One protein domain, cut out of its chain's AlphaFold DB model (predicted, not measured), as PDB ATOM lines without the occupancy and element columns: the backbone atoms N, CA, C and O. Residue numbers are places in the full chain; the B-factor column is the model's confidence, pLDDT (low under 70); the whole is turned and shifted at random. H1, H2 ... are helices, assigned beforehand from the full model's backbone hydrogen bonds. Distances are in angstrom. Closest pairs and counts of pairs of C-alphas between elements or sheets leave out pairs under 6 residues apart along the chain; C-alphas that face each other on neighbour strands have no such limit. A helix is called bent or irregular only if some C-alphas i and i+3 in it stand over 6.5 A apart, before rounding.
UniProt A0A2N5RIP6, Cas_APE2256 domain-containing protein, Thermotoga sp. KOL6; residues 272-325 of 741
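This is residues 272 to 325 of the 741 residues of the protein "Cas_APE2256 domain-containing protein" of Thermotoga sp. KOL6 (UniProt A0A2N5RIP6). The domain is a small helical loop: H1 runs through the middle, the one-turn helix H2 sits to one side of it and the long helix H3 to the other, and no two of these helices touch. The chain goes out along H1, turns back through H2 and the long stretch 300 to 311, and returns along H3, which crosses steeply past the beginning of H1. The printed part has 54 residues with three named helices, H1, H2 and H3 in that order, and no named strand; the class is all helix, with 31 residues in named elements. The whole is compact, with a radius of gyration of the C-alphas of 11.1 A, yet its outline is elongated, with spans of 33 by 19 by 19 A.

Start at H1, residues 272 to 285, the longest helix. Look next at H2, residues 296 to 299: H1 and H2 are close but not clearly touching, and their closest C-alphas, those of Ile 277 and Leu 298, are 7.4 A apart. Go on to H3, residues 312 to 324, which is also close to H1 but not clearly touching it. Their closest C-alphas are those of Leu 274 and Tyr 319, 7.4 A apart. H1 and H3 run opposite ways at a steep tilt of 51 degrees, though the line of H1 is a rough one. H2 and H3 are apart. In the backbone of H3, every O i to N i+4 pair is within hydrogen-bond range, while in H1 7 of 10 are; H2 is too short for such a pair, and its one O i to N i+3 pair is within range.

Find C-alpha 272 at (15.981, 22.279, 232.876); from there H1 runs 20.5 A to C-alpha 285 at (23.484, 24.068, 213.854). On the way, H1 is irregular, but only just: C-alphas 276 and 279 are 6.9 A apart. Residues 296 to 299 form H2, which spans 4.9 A from first to last C-alpha. H3 begins at Leu 312 and runs 18.4 A to C-alpha 324 at (18.882, 36.006, 232.109).

Look for the two C-alphas farthest apart at Asp 304 and Val 325, 34.0 A from each other. The first and last printed C-alphas, those of Ser 272 and Val 325, are 14.0 A apart. The printed part has no cut. The link from H1 to H2 is short, with 10 residues, and that from H2 to H3 is long, with 12. The mean pLDDT of the printed part is 85.3, and one residue, Asp 324, is under 70.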
ATOM      1  N   SER A 272      14.977  23.269 232.462       84.31
ATOM      2  CA  SER A 272      15.981  22.279 232.876       84.31
ATOM      3  C   SER A 272      16.246  21.245 231.784       84.31
ATOM      4  O   SER A 272      17.392  20.914 231.518       84.31
ATOM      5  N   TYR A 273      15.198  20.790 231.094       87.62
ATOM      6  CA  TYR A 273      15.368  19.945 229.911       87.62
ATOM      7  C   TYR A 273      16.052  20.711 228.768       87.62
ATOM      8  O   TYR A 273      16.968  20.193 228.135       87.62
ATOM      9  N   LEU A 274      15.665  21.973 228.530       88.88
ATOM     10  CA  LEU A 274      16.316  22.807 227.514       88.88
ATOM     11  C   LEU A 274      17.810  23.027 227.804       88.88
ATOM     12  O   LEU A 274      18.596  22.989 226.862       88.88
ATOM     13  N   ASP A 275      18.222  23.198 229.065       87.31
ATOM     14  CA  ASP A 275      19.637  23.303 229.460       87.31
ATOM     15  C   ASP A 275      20.463  22.091 228.991       87.31
ATOM     16  O   ASP A 275      21.609  22.254 228.567       87.31
ATOM     17  N   GLU A 276      19.879  20.890 229.019       87.00
ATOM     18  CA  GLU A 276      20.539  19.643 228.615       87.00
ATOM     19  C   GLU A 276      20.642  19.500 227.087       87.00
ATOM     20  O   GLU A 276      21.673  19.061 226.562       87.00
ATOM     21  N   ILE A 277      19.597  19.893 226.346       89.69
ATOM     22  CA  ILE A 277      19.524  19.668 224.893       89.69
ATOM     23  C   ILE A 277      20.036  20.841 224.045       89.69
ATOM     24  O   ILE A 277      20.523  20.633 222.930       89.69
ATOM     25  N   MET A 278      19.982  22.082 224.543       89.69
ATOM     26  CA  MET A 278      20.355  23.273 223.767       89.69
ATOM     27  C   MET A 278      21.819  23.269 223.293       89.69
ATOM     28  O   MET A 278      22.071  23.678 222.154       89.69
ATOM     29  N   PRO A 279      22.807  22.783 224.078       89.62
ATOM     30  CA  PRO A 279      24.179  22.627 223.594       89.62
ATOM     31  C   PRO A 279      24.286  21.694 222.380       89.62
ATOM     32  O   PRO A 279      25.036  21.998 221.452       89.62
ATOM     33  N   GLN A 280      23.508  20.604 222.346       90.31
ATOM     34  CA  GLN A 280      23.478  19.660 221.222       90.31
ATOM     35  C   GLN A 280      22.844  20.303 219.981       90.31
ATOM     36  O   GLN A 280      23.411  20.220 218.894       90.31
ATOM     37  N   ILE A 281      21.732  21.034 220.148       88.56
ATOM     38  CA  ILE A 281      21.099  21.807 219.064       88.56
ATOM     39  C   ILE A 281      22.097  22.807 218.463       88.56
ATOM     40  O   ILE A 281      22.237  22.897 217.244       88.56
ATOM     41  N   LYS A 282      22.839  23.534 219.305       88.06
ATOM     42  CA  LYS A 282      23.868  24.490 218.863       88.06
ATOM     43  C   LYS A 282      25.038  23.812 218.157       88.06
ATOM     44  O   LYS A 282      25.533  24.332 217.155       88.06
ATOM     45  N   ALA A 283      25.495  22.667 218.660       86.69
ATOM     46  CA  ALA A 283      26.560  21.895 218.030       86.69
ATOM     47  C   ALA A 283      26.144  21.405 216.634       86.69
ATOM     48  O   ALA A 283      26.916  21.561 215.688       86.69
ATOM     49  N   LEU A 284      24.903  20.927 216.488       86.50
ATOM     50  CA  LEU A 284      24.330  20.525 215.205       86.50
ATOM     51  C   LEU A 284      24.212  21.716 214.236       86.50
ATOM     52  O   LEU A 284      24.729  21.651 213.123       86.50
ATOM     53  N   LYS A 285      23.621  22.842 214.672       85.06
ATOM     54  CA  LYS A 285      23.484  24.068 213.854       85.06
ATOM     55  C   LYS A 285      24.834  24.630 213.391       85.06
ATOM     56  O   LYS A 285      24.938  25.160 212.290       85.06
ATOM     57  N   SER A 286      25.867  24.523 214.228       85.75
ATOM     58  CA  SER A 286      27.222  25.004 213.918       85.75
ATOM     59  C   SER A 286      28.080  24.001 213.140       85.75
ATOM     60  O   SER A 286      29.245  24.293 212.869       85.75
ATOM     61  N   GLY A 287      27.538  22.826 212.795       84.00
ATOM     62  CA  GLY A 287      28.266  21.759 212.105       84.00
ATOM     63  C   GLY A 287      29.385  21.124 212.938       84.00
ATOM     64  O   GLY A 287      30.238  20.433 212.390       84.00
ATOM     65  N   LYS A 288      29.408  21.372 214.254       83.50
ATOM     66  CA  LYS A 288      30.396  20.825 215.200       83.50
ATOM     67  C   LYS A 288      30.036  19.431 215.706       83.50
ATOM     68  O   LYS A 288      30.874  18.799 216.338       83.50
ATOM     69  N   SER A 289      28.806  18.990 215.466       83.44
ATOM     70  CA  SER A 289      28.341  17.641 215.764       83.44
ATOM     71  C   SER A 289      27.483  17.127 214.615       83.44
ATOM     72  O   SER A 289      26.801  17.909 213.943       83.44
ATOM     73  N   SER A 290      27.548  15.823 214.367       85.88
ATOM     74  CA  SER A 290      26.697  15.164 213.381       85.88
ATOM     75  C   SER A 290      25.332  14.803 213.974       85.88
ATOM     76  O   SER A 290      25.181  14.615 215.178       85.88
ATOM     77  N   PHE A 291      24.314  14.662 213.122       84.56
ATOM     78  CA  PHE A 291      22.975  14.247 213.557       84.56
ATOM     79  C   PHE A 291      22.975  12.900 214.301       84.56
ATOM     80  O   PHE A 291      22.137  12.679 215.161       84.56
ATOM     81  N   LEU A 292      23.932  12.013 214.013       86.31
ATOM     82  CA  LEU A 292      24.039  10.706 214.669       86.31
ATOM     83  C   LEU A 292      24.682  10.772 216.064       86.31
ATOM     84  O   LEU A 292      24.623   9.794 216.804       86.31
ATOM     85  N   GLU A 293      25.309  11.893 216.420       86.75
ATOM     86  CA  GLU A 293      25.975  12.094 217.714       86.75
ATOM     87  C   GLU A 293      25.062  12.716 218.774       86.75
ATOM     88  O   GLU A 293      25.396  12.686 219.958       86.75
ATOM     89  N   ILE A 294      23.922  13.286 218.372       88.44
ATOM     90  CA  ILE A 294      22.940  13.822 219.317       88.44
ATOM     91  C   ILE A 294      22.070  12.695 219.887       88.44
ATOM     92  O   ILE A 294      21.926  11.634 219.283       88.44
ATOM     93  N   THR A 295      21.468  12.941 221.049       88.69
ATOM     94  CA  THR A 295      20.555  11.994 221.717       88.69
ATOM     95  C   THR A 295      19.392  11.546 220.821       88.69
ATOM     96  O   THR A 295      18.874  12.334 220.034       88.69
ATOM     97  N   GLU A 296      18.943  10.294 220.969       88.56
ATOM     98  CA  GLU A 296      17.818   9.719 220.203       88.56
ATOM     99  C   GLU A 296      16.540  10.565 220.325       88.56
ATOM    100  O   GLU A 296      15.845  10.812 219.340       88.56
ATOM    101  N   GLU A 297      16.279  11.099 221.518       86.19
ATOM    102  CA  GLU A 297      15.175  12.025 221.778       86.19
ATOM    103  C   GLU A 297      15.247  13.271 220.885       86.19
ATOM    104  O   GLU A 297      14.241  13.688 220.308       86.19
ATOM    105  N   LEU A 298      16.445  13.847 220.725       87.38
ATOM    106  CA  LEU A 298      16.662  15.014 219.878       87.38
ATOM    107  C   LEU A 298      16.681  14.646 218.390       87.38
ATOM    108  O   LEU A 298      16.276  15.456 217.565       87.38
ATOM    109  N   GLN A 299      17.092  13.432 218.024       89.12
ATOM    110  CA  GLN A 299      16.956  12.951 216.647       89.12
ATOM    111  C   GLN A 299      15.478  12.898 216.234       89.12
ATOM    112  O   GLN A 299      15.128  13.354 215.146       89.12
ATOM    113  N   GLY A 300      14.602  12.444 217.139       87.19
ATOM    114  CA  GLY A 300      13.162  12.310 216.902       87.19
ATOM    115  C   GLY A 300      12.403  13.620 216.650       87.19
ATOM    116  O   GLY A 300      11.265  13.576 216.186       87.19
ATOM    117  N   ILE A 301      13.001  14.787 216.918       88.00
ATOM    118  CA  ILE A 301      12.380  16.092 216.628       88.00
ATOM    119  C   ILE A 301      12.733  16.653 215.241       88.00
ATOM    120  O   ILE A 301      12.265  17.746 214.897       88.00
ATOM    121  N   TYR A 302      13.546  15.943 214.451       86.19
ATOM    122  CA  TYR A 302      13.871  16.295 213.068       86.19
ATOM    123  C   TYR A 302      13.247  15.300 212.089       86.19
ATOM    124  O   TYR A 302      13.208  14.102 212.346       86.19
ATOM    125  N   LEU A 303      12.794  15.802 210.941       82.25
ATOM    126  CA  LEU A 303      12.259  14.981 209.854       82.25
ATOM    127  C   LEU A 303      13.380  14.273 209.072       82.25
ATOM    128  O   LEU A 303      13.334  13.070 208.848       82.25
ATOM    129  N   ASP A 304      14.399  15.028 208.660       79.69
ATOM    130  CA  ASP A 304      15.463  14.595 207.740       79.69
ATOM    131  C   ASP A 304      16.874  14.914 208.275       79.69
ATOM    132  O   ASP A 304      17.849  15.001 207.525       79.69
ATOM    133  N   GLY A 305      16.977  15.161 209.584       77.31
ATOM    134  CA  GLY A 305      18.194  15.636 210.246       77.31
ATOM    135  C   GLY A 305      18.536  17.109 209.990       77.31
ATOM    136  O   GLY A 305      19.560  17.582 210.483       77.31
ATOM    137  N   LYS A 306      17.696  17.849 209.248       78.94
ATOM    138  CA  LYS A 306      17.846  19.296 209.002       78.94
ATOM    139  C   LYS A 306      16.615  20.091 209.428       78.94
ATOM    140  O   LYS A 306      16.748  21.139 210.055       78.94
ATOM    141  N   THR A 307      15.429  19.591 209.107       82.50
ATOM    142  CA  THR A 307      14.150  20.268 209.331       82.50
ATOM    143  C   THR A 307      13.543  19.807 210.648       82.50
ATOM    144  O   THR A 307      13.275  18.619 210.819       82.50
ATOM    145  N   SER A 308      13.341  20.731 211.591       86.69
ATOM    146  CA  SER A 308      12.738  20.422 212.893       86.69
ATOM    147  C   SER A 308      11.227  20.631 212.882       86.69
ATOM    148  O   SER A 308      10.750  21.613 212.321       86.69
ATOM    149  N   TYR A 309      10.501  19.756 213.581       86.50
ATOM    150  CA  TYR A 309       9.067  19.898 213.862       86.50
ATOM    151  C   TYR A 309       8.732  21.053 214.823       86.50
ATOM    152  O   TYR A 309       7.562  21.403 214.986       86.50
ATOM    153  N   TYR A 310       9.736  21.621 215.496       88.94
ATOM    154  CA  TYR A 310       9.574  22.656 216.514       88.94
ATOM    155  C   TYR A 310      10.237  23.971 216.081       88.94
ATOM    156  O   TYR A 310      11.251  23.947 215.378       88.94
ATOM    157  N   PRO A 311       9.739  25.133 216.549       88.50
ATOM    158  CA  PRO A 311      10.344  26.433 216.265       88.50
ATOM    159  C   PRO A 311      11.631  26.647 217.082       88.50
ATOM    160  O   PRO A 311      11.676  27.478 217.986       88.50
ATOM    161  N   LEU A 312      12.696  25.891 216.784       88.62
ATOM    162  CA  LEU A 312      13.918  25.850 217.601       88.62
ATOM    163  C   LEU A 312      14.612  27.208 217.757       88.62
ATOM    164  O   LEU A 312      15.219  27.451 218.790       88.62
ATOM    165  N   GLU A 313      14.540  28.091 216.759       87.19
ATOM    166  CA  GLU A 313      15.074  29.461 216.859       87.19
ATOM    167  C   GLU A 313      14.333  30.291 217.915       87.19
ATOM    168  O   GLU A 313      14.961  30.988 218.709       87.19
ATOM    169  N   GLU A 314      13.004  30.176 217.969       87.06
ATOM    170  CA  GLU A 314      12.195  30.885 218.962       87.06
ATOM    171  C   GLU A 314      12.369  30.277 220.348       87.06
ATOM    172  O   GLU A 314      12.530  31.007 221.321       87.06
ATOM    173  N   ILE A 315      12.400  28.945 220.447       89.56
ATOM    174  CA  ILE A 315      12.662  28.248 221.713       89.56
ATOM    175  C   ILE A 315      14.038  28.644 222.257       89.56
ATOM    176  O   ILE A 315      14.165  28.902 223.450       89.56
ATOM    177  N   GLU A 316      15.055  28.744 221.397       88.38
ATOM    178  CA  GLU A 316      16.394  29.206 221.768       88.38
ATOM    179  C   GLU A 316      16.385  30.665 222.250       88.38
ATOM    180  O   GLU A 316      16.958  30.959 223.301       88.38
ATOM    181  N   ARG A 317      15.691  31.571 221.547       87.00
ATOM    182  CA  ARG A 317      15.535  32.973 221.968       87.00
ATOM    183  C   ARG A 317      14.868  33.080 223.341       87.00
ATOM    184  O   ARG A 317      15.406  33.722 224.238       87.00
ATOM    185  N   LEU A 318      13.751  32.381 223.532       84.06
ATOM    186  CA  LEU A 318      13.005  32.347 224.793       84.06
ATOM    187  C   LEU A 318      13.812  31.715 225.929       84.06
ATOM    188  O   LEU A 318      13.736  32.160 227.072       84.06
ATOM    189  N   TYR A 319      14.593  30.677 225.625       86.38
ATOM    190  CA  TYR A 319      15.527  30.057 226.559       86.38
ATOM    191  C   TYR A 319      16.586  31.055 227.033       86.38
ATOM    192  O   TYR A 319      16.855  31.138 228.230       86.38
ATOM    193  N   HIS A 320      17.140  31.861 226.128       83.56
ATOM    194  CA  HIS A 320      18.100  32.900 226.485       83.56
ATOM    195  C   HIS A 320      17.482  34.000 227.352       83.56
ATOM    196  O   HIS A 320      18.034  34.309 228.408       83.56
ATOM    197  N   GLU A 321      16.313  34.517 226.967       77.88
ATOM    198  CA  GLU A 321      15.577  35.522 227.748       77.88
ATOM    199  C   GLU A 321      15.299  35.032 229.180       77.88
ATOM    200  O   GLU A 321      15.468  35.763 230.157       77.88
ATOM    201  N   LYS A 322      14.925  33.759 229.322       77.94
ATOM    202  CA  LYS A 322      14.619  33.134 230.613       77.94
ATOM    203  C   LYS A 322      15.835  32.750 231.424       77.94
ATOM    204  O   LYS A 322      15.737  32.668 232.638       77.94
ATOM    205  N   ARG A 323      16.982  32.517 230.802       75.69
ATOM    206  CA  ARG A 323      18.217  32.273 231.544       75.69
ATOM    207  C   ARG A 323      18.745  33.553 232.194       75.69
ATOM    208  O   ARG A 323      19.251  33.488 233.311       75.69
ATOM    209  N   ASP A 324      18.586  34.692 231.525       69.75
ATOM    210  CA  ASP A 324      18.882  36.006 232.109       69.75
ATOM    211  C   ASP A 324      17.896  36.328 233.250       69.75
ATOM    212  O   ASP A 324      18.258  36.946 234.253       69.75
ATOM    213  N   VAL A 325      16.645  35.869 233.117       71.00
ATOM    214  CA  VAL A 325      15.533  36.189 234.020       71.00
ATOM    215  C   VAL A 325      14.706  34.929 234.338       71.00
ATOM    216  O   VAL A 325      13.596  34.755 233.823       71.00
TER     217      VAL A 325